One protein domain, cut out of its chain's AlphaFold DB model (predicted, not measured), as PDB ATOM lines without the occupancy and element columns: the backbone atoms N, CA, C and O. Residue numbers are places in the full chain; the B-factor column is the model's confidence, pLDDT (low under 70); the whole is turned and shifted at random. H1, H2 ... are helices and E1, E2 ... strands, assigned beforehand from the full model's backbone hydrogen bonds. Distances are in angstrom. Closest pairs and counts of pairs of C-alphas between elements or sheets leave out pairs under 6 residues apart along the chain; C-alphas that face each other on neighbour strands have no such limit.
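AT A GLANCE: This is residues 4 to 71 of the 72 residues of an uncharacterized protein of Mycobacterium sp. NAZ190054 (UniProt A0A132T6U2). A small sheet of three antiparallel strands has helix H1 over one of its faces, lying along edge strand E2. H3 meets H1 crosswise with its first residues, away from the sheet, while residues 66 to 71 stick out; short H2 lies near H1. The printed part has 68 residues, with three named helices and three named strands that follow along the chain as H1, E1, E2, E3, H2, H3; the sheet's order is E2, E1, E3, and the class is mixed, helices and strands. It is compact, with a radius of gyration of the C-alphas of 11.7 A and spans of 31 by 30 by 18 A.

IN THESE COORDINATES: Find C-alpha 4 at (140.628, 105.640, 115.203); from there H1 runs over residues 4 to 11, 10.6 A. Next come E1, residues 19 to 22, E2, residues 28 to 31, and E3, residues 41 to 45, 12.4 A long. H2 holds residues 48 to 52. H3, residues 58 to 69, runs 16.5 A to C-alpha 69 at (124.542, 107.463, 106.679).

HOW THE PARTS SIT: Look first at inner strand E1. It forms a hairpin with E2, where N 21 and O 29 are 2.9 A apart, and is antiparallel to E3, where N 22 and O 41 are 2.8 A apart. H1 is on the sheet at a height of 9.2 A, over E2; their closest C-alphas are those of Leu 9 and Ala 30, 6.2 A apart. H3 touches H1 with residues 58 to 62 alone, closest at the C-alphas of Ile 6 and Trp 58, 6.1 A, about perpendicular at 72 degrees, only just past steep. H2 is close to H1 but not clearly touching, with the C-alphas of Ala 10 and Ile 51 6.6 A apart. H2 and H3 are not on the sheet. In H1, H2 and H3 every O i to N i+4 pair is within hydrogen-bond range.

THE WHOLE: The C-alphas farthest apart, of Gln 37 and Asp 55, are 32.6 A apart. The printed part has no cut and no long link. Residues 70 to 71 have pLDDT under 70.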
ATOM      1  N   ASP A   4     139.674 104.884 114.381       97.25
ATOM      2  CA  ASP A   4     140.628 105.640 115.203       97.25
ATOM      3  C   ASP A   4     140.017 106.943 115.743       97.25
ATOM      4  O   ASP A   4     140.234 107.292 116.904       97.25
ATOM      5  N   GLU A   5     139.210 107.642 114.935       96.44
ATOM      6  CA  GLU A   5     138.456 108.821 115.383       96.44
ATOM      7  C   GLU A   5     137.470 108.447 116.499       96.44
ATOM      8  O   GLU A   5     137.403 109.125 117.521       96.44
ATOM      9  N   ILE A   6     136.746 107.333 116.342       96.81
ATOM     10  CA  ILE A   6     135.808 106.838 117.360       96.81
ATOM     11  C   ILE A   6     136.550 106.484 118.649       96.81
ATOM     12  O   ILE A   6     136.098 106.857 119.729       96.81
ATOM     13  N   ALA A   7     137.693 105.803 118.549       97.50
ATOM     14  CA  ALA A   7     138.504 105.433 119.703       97.50
ATOM     15  C   ALA A   7     138.970 106.665 120.488       97.50
ATOM     16  O   ALA A   7     138.887 106.687 121.718       97.50
ATOM     17  N   ALA A   8     139.442 107.692 119.776       96.88
ATOM     18  CA  ALA A   8     139.903 108.936 120.377       96.88
ATOM     19  C   ALA A   8     138.767 109.674 121.098       96.88
ATOM     20  O   ALA A   8     138.939 110.094 122.240       96.88
ATOM     21  N   LEU A   9     137.595 109.778 120.467       96.88
ATOM     22  CA  LEU A   9     136.433 110.446 121.053       96.88
ATOM     23  C   LEU A   9     135.843 109.664 122.233       96.88
ATOM     24  O   LEU A   9     135.474 110.255 123.245       96.88
ATOM     25  N   ALA A  10     135.797 108.332 122.144       96.44
ATOM     26  CA  ALA A  10     135.356 107.470 123.238       96.44
ATOM     27  C   ALA A  10     136.263 107.599 124.471       96.44
ATOM     28  O   ALA A  10     135.765 107.596 125.594       96.44
ATOM     29  N   ALA A  11     137.575 107.764 124.273       96.25
ATOM     30  CA  ALA A  11     138.537 107.925 125.363       96.25
ATOM     31  C   ALA A  11     138.364 109.234 126.154       96.25
ATOM     32  O   ALA A  11     138.768 109.294 127.315       96.25
ATOM     33  N   VAL A  12     137.770 110.264 125.542       95.06
ATOM     34  CA  VAL A  12     137.519 111.571 126.175       95.06
ATOM     35  C   VAL A  12     136.046 111.793 126.519       95.06
ATOM     36  O   VAL A  12     135.687 112.855 127.014       95.06
ATOM     37  N   ALA A  13     135.169 110.809 126.307       92.56
ATOM     38  CA  ALA A  13     133.731 110.991 126.505       92.56
ATOM     39  C   ALA A  13     133.350 111.338 127.958       92.56
ATOM     40  O   ALA A  13     132.399 112.084 128.184       92.56
ATOM     41  N   ASP A  14     134.117 110.845 128.936       91.19
ATOM     42  CA  ASP A  14     133.924 111.150 130.359       91.19
ATOM     43  C   ASP A  14     134.561 112.487 130.796       91.19
ATOM     44  O   ASP A  14     134.218 113.003 131.862       91.19
ATOM     45  N   THR A  15     135.492 113.052 130.013       93.81
ATOM     46  CA  THR A  15     136.201 114.304 130.351       93.81
ATOM     47  C   THR A  15     135.699 115.500 129.554       93.81
ATOM     48  O   THR A  15     135.426 116.553 130.129       93.81
ATOM     49  N   ASP A  16     135.568 115.323 128.245       94.06
ATOM     50  CA  ASP A  16     135.259 116.365 127.269       94.06
ATOM     51  C   ASP A  16     133.784 116.306 126.882       94.06
ATOM     52  O   ASP A  16     133.195 117.344 126.594       94.06
ATOM     53  N   GLY A  17     133.178 115.116 126.957       95.88
ATOM     54  CA  GLY A  17     131.737 114.910 126.920       95.88
ATOM     55  C   GLY A  17     131.234 113.966 125.821       95.88
ATOM     56  O   GLY A  17     131.977 113.543 124.937       95.88
ATOM     57  N   PRO A  18     129.943 113.605 125.865       96.81
ATOM     58  CA  PRO A  18     129.364 112.595 124.979       96.81
ATOM     59  C   PRO A  18     128.866 113.140 123.631       96.81
ATOM     60  O   PRO A  18     128.460 112.349 122.781       96.81
ATOM     61  N   TYR A  19     128.816 114.458 123.415       97.19
ATOM     62  CA  TYR A  19     128.307 115.024 122.163       97.19
ATOM     63  C   TYR A  19     129.437 115.145 121.148       97.19
ATOM     64  O   TYR A  19     130.400 115.869 121.384       97.19
ATOM     65  N   TRP A  20     129.336 114.425 120.033       96.56
ATOM     66  CA  TRP A  20     130.385 114.393 119.015       96.56
ATOM     67  C   TRP A  20     130.009 115.228 117.801       96.56
ATOM     68  O   TRP A  20     128.882 115.168 117.298       96.56
ATOM     69  N   TRP A  21     130.995 115.961 117.306       96.81
ATOM     70  CA  TRP A  21     130.858 116.946 116.245       96.81
ATOM     71  C   TRP A  21     131.978 116.793 115.230       96.81
ATOM     72  O   TRP A  21     133.007 116.172 115.503       96.81
ATOM     73  N   ARG A  22     131.773 117.386 114.057       96.50
ATOM     74  CA  ARG A  22     132.784 117.531 113.018       96.50
ATOM     75  C   ARG A  22     132.853 118.971 112.553       96.50
ATOM     76  O   ARG A  22     131.842 119.519 112.111       96.50
ATOM     77  N   ASP A  23     134.043 119.548 112.625       96.50
ATOM     78  CA  ASP A  23     134.278 120.919 112.197       96.50
ATOM     79  C   ASP A  23     134.295 121.055 110.660       96.50
ATOM     80  O   ASP A  23     134.241 120.079 109.901       96.50
ATOM     81  N   SER A  24     134.393 122.295 110.181       96.00
ATOM     82  CA  SER A  24     134.489 122.592 108.742       96.00
ATOM     83  C   SER A  24     135.765 122.082 108.046       96.00
ATOM     84  O   SER A  24     135.786 122.000 106.816       96.00
ATOM     85  N   ASN A  25     136.812 121.719 108.797       96.00
ATOM     86  CA  ASN A  25     138.045 121.122 108.272       96.00
ATOM     87  C   ASN A  25     137.948 119.590 108.163       96.00
ATOM     88  O   ASN A  25     138.770 118.969 107.488       96.00
ATOM     89  N   GLY A  26     136.915 118.994 108.764       93.25
ATOM     90  CA  GLY A  26     136.680 117.556 108.805       93.25
ATOM     91  C   GLY A  26     137.155 116.885 110.095       93.25
ATOM     92  O   GLY A  26     136.991 115.669 110.212       93.25
ATOM     93  N   ASP A  27     137.681 117.649 111.052       95.88
ATOM     94  CA  ASP A  27     138.193 117.151 112.324       95.88
ATOM     95  C   ASP A  27     137.038 116.850 113.287       95.88
ATOM     96  O   ASP A  27     136.103 117.642 113.446       95.88
ATOM     97  N   CYS A  28     137.089 115.683 113.934       96.31
ATOM     98  CA  CYS A  28     136.070 115.275 114.898       96.31
ATOM     99  C   CYS A  28     136.481 115.648 116.329       96.31
ATOM    100  O   CYS A  28     137.634 115.451 116.713       96.31
ATOM    101  N   TYR A  29     135.536 116.131 117.136       96.62
ATOM    102  CA  TYR A  29     135.770 116.501 118.537       96.62
ATOM    103  C   TYR A  29     134.531 116.254 119.411       96.62
ATOM    104  O   TYR A  29     133.428 116.030 118.904       96.62
ATOM    105  N   ALA A  30     134.730 116.266 120.730       97.06
ATOM    106  CA  ALA A  30     133.709 115.992 121.736       97.06
ATOM    107  C   ALA A  30     133.406 117.231 122.596       97.06
ATOM    108  O   ALA A  30     134.298 118.037 122.862       97.06
ATOM    109  N   THR A  31     132.153 117.376 123.033       97.12
ATOM    110  CA  THR A  31     131.705 118.436 123.950       97.12
ATOM    111  C   THR A  31     130.763 117.904 125.033       97.12
ATOM    112  O   THR A  31     130.050 116.912 124.847       97.12
ATOM    113  N   ALA A  32     130.742 118.597 126.176       96.06
ATOM    114  CA  ALA A  32     129.908 118.262 127.332       96.06
ATOM    115  C   ALA A  32     128.441 118.631 127.107       96.06
ATOM    116  O   ALA A  32     127.550 117.916 127.563       96.06
ATOM    117  N   ASP A  33     128.211 119.708 126.357       95.88
ATOM    118  CA  ASP A  33     126.892 120.241 126.050       95.88
ATOM    119  C   ASP A  33     126.604 120.161 124.548       95.88
ATOM    120  O   ASP A  33     127.504 120.274 123.707       95.88
ATOM    121  N   TYR A  34     125.323 119.989 124.223       96.12
ATOM    122  CA  TYR A  34     124.810 120.114 122.863       96.12
ATOM    123  C   TYR A  34     124.521 121.583 122.537       96.12
ATOM    124  O   TYR A  34     123.816 122.247 123.299       96.12
ATOM    125  N   ASP A  35     125.003 122.065 121.388       95.44
ATOM    126  CA  ASP A  35     124.744 123.420 120.899       95.44
ATOM    127  C   ASP A  35     124.021 123.396 119.545       95.44
ATOM    128  O   ASP A  35     124.605 123.094 118.506       95.44
ATOM    129  N   GLU A  36     122.736 123.751 119.546       92.94
ATOM    130  CA  GLU A  36     121.921 123.838 118.327       92.94
ATOM    131  C   GLU A  36     122.320 124.989 117.390       92.94
ATOM    132  O   GLU A  36     121.897 125.006 116.234       92.94
ATOM    133  N   GLN A  37     123.095 125.963 117.879       95.12
ATOM    134  CA  GLN A  37     123.566 127.115 117.107       95.12
ATOM    135  C   GLN A  37     124.957 126.890 116.512       95.12
ATOM    136  O   GLN A  37     125.453 127.761 115.790       95.12
ATOM    137  N   SER A  38     125.580 125.742 116.790       94.75
ATOM    138  CA  SER A  38     126.874 125.393 116.221       94.75
ATOM    139  C   SER A  38     126.809 125.353 114.693       94.75
ATOM    140  O   SER A  38     125.858 124.846 114.095       94.75
ATOM    141  N   THR A  39     127.843 125.889 114.043       95.75
ATOM    142  CA  THR A  39     128.034 125.753 112.592       95.75
ATOM    143  C   THR A  39     128.644 124.409 112.205       95.75
ATOM    144  O   THR A  39     128.713 124.089 111.017       95.75
ATOM    145  N   ASP A  40     129.108 123.645 113.193       96.81
ATOM    146  CA  ASP A  40     129.748 122.352 113.008       96.81
ATOM    147  C   ASP A  40     128.704 121.243 112.848       96.81
ATOM    148  O   ASP A  40     127.560 121.334 113.299       96.81
ATOM    149  N   THR A  41     129.084 120.169 112.163       95.06
ATOM    150  CA  THR A  41     128.162 119.068 111.878       95.06
ATOM    151  C   THR A  41     128.033 118.177 113.104       95.06
ATOM    152  O   THR A  41     128.992 117.514 113.498       95.06
ATOM    153  N   TYR A  42     126.836 118.116 113.680       95.06
ATOM    154  CA  TYR A  42     126.527 117.154 114.731       95.06
ATOM    155  C   TYR A  42     126.595 115.717 114.196       95.06
ATOM    156  O   TYR A  42     125.976 115.403 113.177       95.06
ATOM    157  N   LEU A  43     127.333 114.842 114.886       93.38
ATOM    158  CA  LEU A  43     127.500 113.441 114.492       93.38
ATOM    159  C   LEU A  43     126.559 112.530 115.281       93.38
ATOM    160  O   LEU A  43     125.709 111.863 114.692       93.38
ATOM    161  N   LEU A  44     126.721 112.480 116.605       94.88
ATOM    162  CA  LEU A  44     125.873 111.692 117.500       94.88
ATOM    163  C   LEU A  44     126.070 112.067 118.976       94.88
ATOM    164  O   LEU A  44     127.037 112.725 119.352       94.88
ATOM    165  N   TYR A  45     125.172 111.552 119.818       96.38
ATOM    166  CA  TYR A  45     125.325 111.521 121.271       96.38
ATOM    167  C   TYR A  45     125.861 110.146 121.681       96.38
ATOM    168  O   TYR A  45     125.108 109.170 121.774       96.38
ATOM    169  N   ALA A  46     127.167 110.061 121.912       95.25
ATOM    170  CA  ALA A  46     127.867 108.859 122.342       95.25
ATOM    171  C   ALA A  46     127.700 108.656 123.853       95.25
ATOM    172  O   ALA A  46     128.626 108.810 124.644       95.25
ATOM    173  N   SER A  47     126.475 108.325 124.269       94.62
ATOM    174  CA  SER A  47     126.193 108.011 125.673       94.62
ATOM    175  C   SER A  47     127.116 106.897 126.199       94.62
ATOM    176  O   SER A  47     127.502 106.022 125.417       94.62
ATOM    177  N   PRO A  48     127.373 106.821 127.519       92.88
ATOM    178  CA  PRO A  48     128.169 105.736 128.098       92.88
ATOM    179  C   PRO A  48     127.677 104.335 127.702       92.88
ATOM    180  O   PRO A  48     128.480 103.445 127.445       92.88
ATOM    181  N   ASN A  49     126.359 104.146 127.563       95.25
ATOM    182  CA  ASN A  49     125.777 102.881 127.103       95.25
ATOM    183  C   ASN A  49     126.096 102.584 125.632       95.25
ATOM    184  O   ASN A  49     126.350 101.435 125.282       95.25
ATOM    185  N   TRP A  50     126.075 103.608 124.774       94.81
ATOM    186  CA  TRP A  50     126.428 103.460 123.364       94.81
ATOM    187  C   TRP A  50     127.906 103.109 123.211       94.81
ATOM    188  O   TRP A  50     128.230 102.234 122.426       94.81
ATOM    189  N   ILE A  51     128.792 103.742 123.986       95.31
ATOM    190  CA  ILE A  51     130.231 103.440 123.980       95.31
ATOM    191  C   ILE A  51     130.479 102.014 124.497       95.31
ATOM    192  O   ILE A  51     131.196 101.243 123.863       95.31
ATOM    193  N   ALA A  52     129.843 101.638 125.611       95.94
ATOM    194  CA  ALA A  52     130.043 100.342 126.256       95.94
ATOM    195  C   ALA A  52     129.603  99.144 125.398       95.94
ATOM    196  O   ALA A  52     130.195  98.075 125.518       95.94
ATOM    197  N   GLN A  53     128.594  99.291 124.531       96.62
ATOM    198  CA  GLN A  53     128.101  98.172 123.711       96.62
ATOM    199  C   GLN A  53     129.138  97.663 122.697       96.62
ATOM    200  O   GLN A  53     129.028  96.531 122.233       96.62
ATOM    201  N   TRP A  54     130.105  98.508 122.335       95.94
ATOM    202  CA  TRP A  54     131.137  98.172 121.364       95.94
ATOM    203  C   TRP A  54     132.322  97.445 122.000       95.94
ATOM    204  O   TRP A  54     133.074  96.813 121.276       95.94
ATOM    205  N   ASP A  55     132.505  97.519 123.326       93.44
ATOM    206  CA  ASP A  55     133.618  96.871 124.051       93.44
ATOM    207  C   ASP A  55     135.009  97.142 123.425       93.44
ATOM    208  O   ASP A  55     135.892  96.288 123.393       93.44
ATOM    209  N   GLY A  56     135.200  98.344 122.865       92.81
ATOM    210  CA  GLY A  56     136.426  98.729 122.156       92.81
ATOM    211  C   GLY A  56     136.497  98.314 120.679       92.81
ATOM    212  O   GLY A  56     137.467  98.662 120.007       92.81
ATOM    213  N   ASP A  57     135.487  97.622 120.146       97.00
ATOM    214  CA  ASP A  57     135.349  97.311 118.719       97.00
ATOM    215  C   ASP A  57     134.859  98.537 117.930       97.00
ATOM    216  O   ASP A  57     133.706  98.664 117.501       97.00
ATOM    217  N   TRP A  58     135.773  99.485 117.740       96.81
ATOM    218  CA  TRP A  58     135.502 100.715 116.998       96.81
ATOM    219  C   TRP A  58     135.378 100.498 115.491       96.81
ATOM    220  O   TRP A  58     134.836 101.359 114.797       96.81
ATOM    221  N   GLN A  59     135.826  99.345 114.980       97.69
ATOM    222  CA  GLN A  59     135.574  98.962 113.596       97.69
ATOM    223  C   GLN A  59     134.084  98.682 113.399       97.69
ATOM    224  O   GLN A  59     133.469  99.296 112.528       97.69
ATOM    225  N   ALA A  60     133.482  97.857 114.258       96.44
ATOM    226  CA  ALA A  60     132.045  97.597 114.216       96.44
ATOM    227  C   ALA A  60     131.216  98.879 114.415       96.44
ATOM    228  O   ALA A  60     130.230  99.098 113.707       96.44
ATOM    229  N   ALA A  61     131.642  99.763 115.325       95.75
ATOM    230  CA  ALA A  61     130.992 101.058 115.534       95.75
ATOM    231  C   ALA A  61     131.046 101.950 114.277       95.75
ATOM    232  O   ALA A  61     130.044 102.559 113.897       95.75
ATOM    233  N   SER A  62     132.212 102.013 113.623       95.56
ATOM    234  CA  SER A  62     132.415 102.751 112.371       95.56
ATOM    235  C   SER A  62     131.512 102.222 111.259       95.56
ATOM    236  O   SER A  62     130.860 103.008 110.569       95.56
ATOM    237  N   ASP A  63     131.444 100.901 111.102       95.00
ATOM    238  CA  ASP A  63     130.635 100.257 110.068       95.00
ATOM    239  C   ASP A  63     129.137 100.516 110.293       95.00
ATOM    240  O   ASP A  63     128.431 100.908 109.362       95.00
ATOM    241  N   ALA A  64     128.666 100.414 111.541       92.25
ATOM    242  CA  ALA A  64     127.279 100.711 111.899       92.25
ATOM    243  C   ALA A  64     126.894 102.175 111.610       92.25
ATOM    244  O   ALA A  64     125.804 102.457 111.111       92.25
ATOM    245  N   LEU A  65     127.795 103.122 111.886       89.69
ATOM    246  CA  LEU A  65     127.575 104.540 111.584       89.69
ATOM    247  C   LEU A  65     127.557 104.818 110.075       89.69
ATOM    248  O   LEU A  65     126.749 105.623 109.607       89.69
ATOM    249  N   ALA A  66     128.421 104.152 109.307       88.50
ATOM    250  CA  ALA A  66     128.439 104.268 107.853       88.50
ATOM    251  C   ALA A  66     127.153 103.714 107.217       88.50
ATOM    252  O   ALA A  66     126.628 104.306 106.273       88.50
ATOM    253  N   GLU A  67     126.613 102.619 107.757       85.50
ATOM    254  CA  GLU A  67     125.362 102.020 107.286       85.50
ATOM    255  C   GLU A  67     124.150 102.942 107.503       85.50
ATOM    256  O   GLU A  67     123.268 103.014 106.646       85.50
ATOM    257  N   ILE A  68     124.121 103.689 108.612       76.31
ATOM    258  CA  ILE A  68     123.068 104.678 108.889       76.31
ATOM    259  C   ILE A  68     123.143 105.838 107.888       76.31
ATOM    260  O   ILE A  68     122.122 106.224 107.324       76.31
ATOM    261  N   ALA A  69     124.345 106.356 107.618       73.19
ATOM    262  CA  ALA A  69     124.542 107.463 106.679       73.19
ATOM    263  C   ALA A  69     124.210 107.096 105.220       73.19
ATOM    264  O   ALA A  69     123.869 107.969 104.429       73.19
ATOM    265  N   ALA A  70     124.305 105.816 104.849       69.56
ATOM    266  CA  ALA A  70     123.973 105.341 103.505       69.56
ATOM    267  C   ALA A  70     122.459 105.176 103.258       69.56
ATOM    268  O   ALA A  70     122.048 104.991 102.111       69.56
ATOM    269  N   GLN A  71     121.635 105.205 104.311       60.78
ATOM    270  CA  GLN A  71     120.178 105.014 104.236       60.78
ATOM    271  C   GLN A  71     119.376 106.327 104.243       60.78
ATOM    272  O   GLN A  71     118.153 106.292 104.097       60.78
TER     273      GLN A  71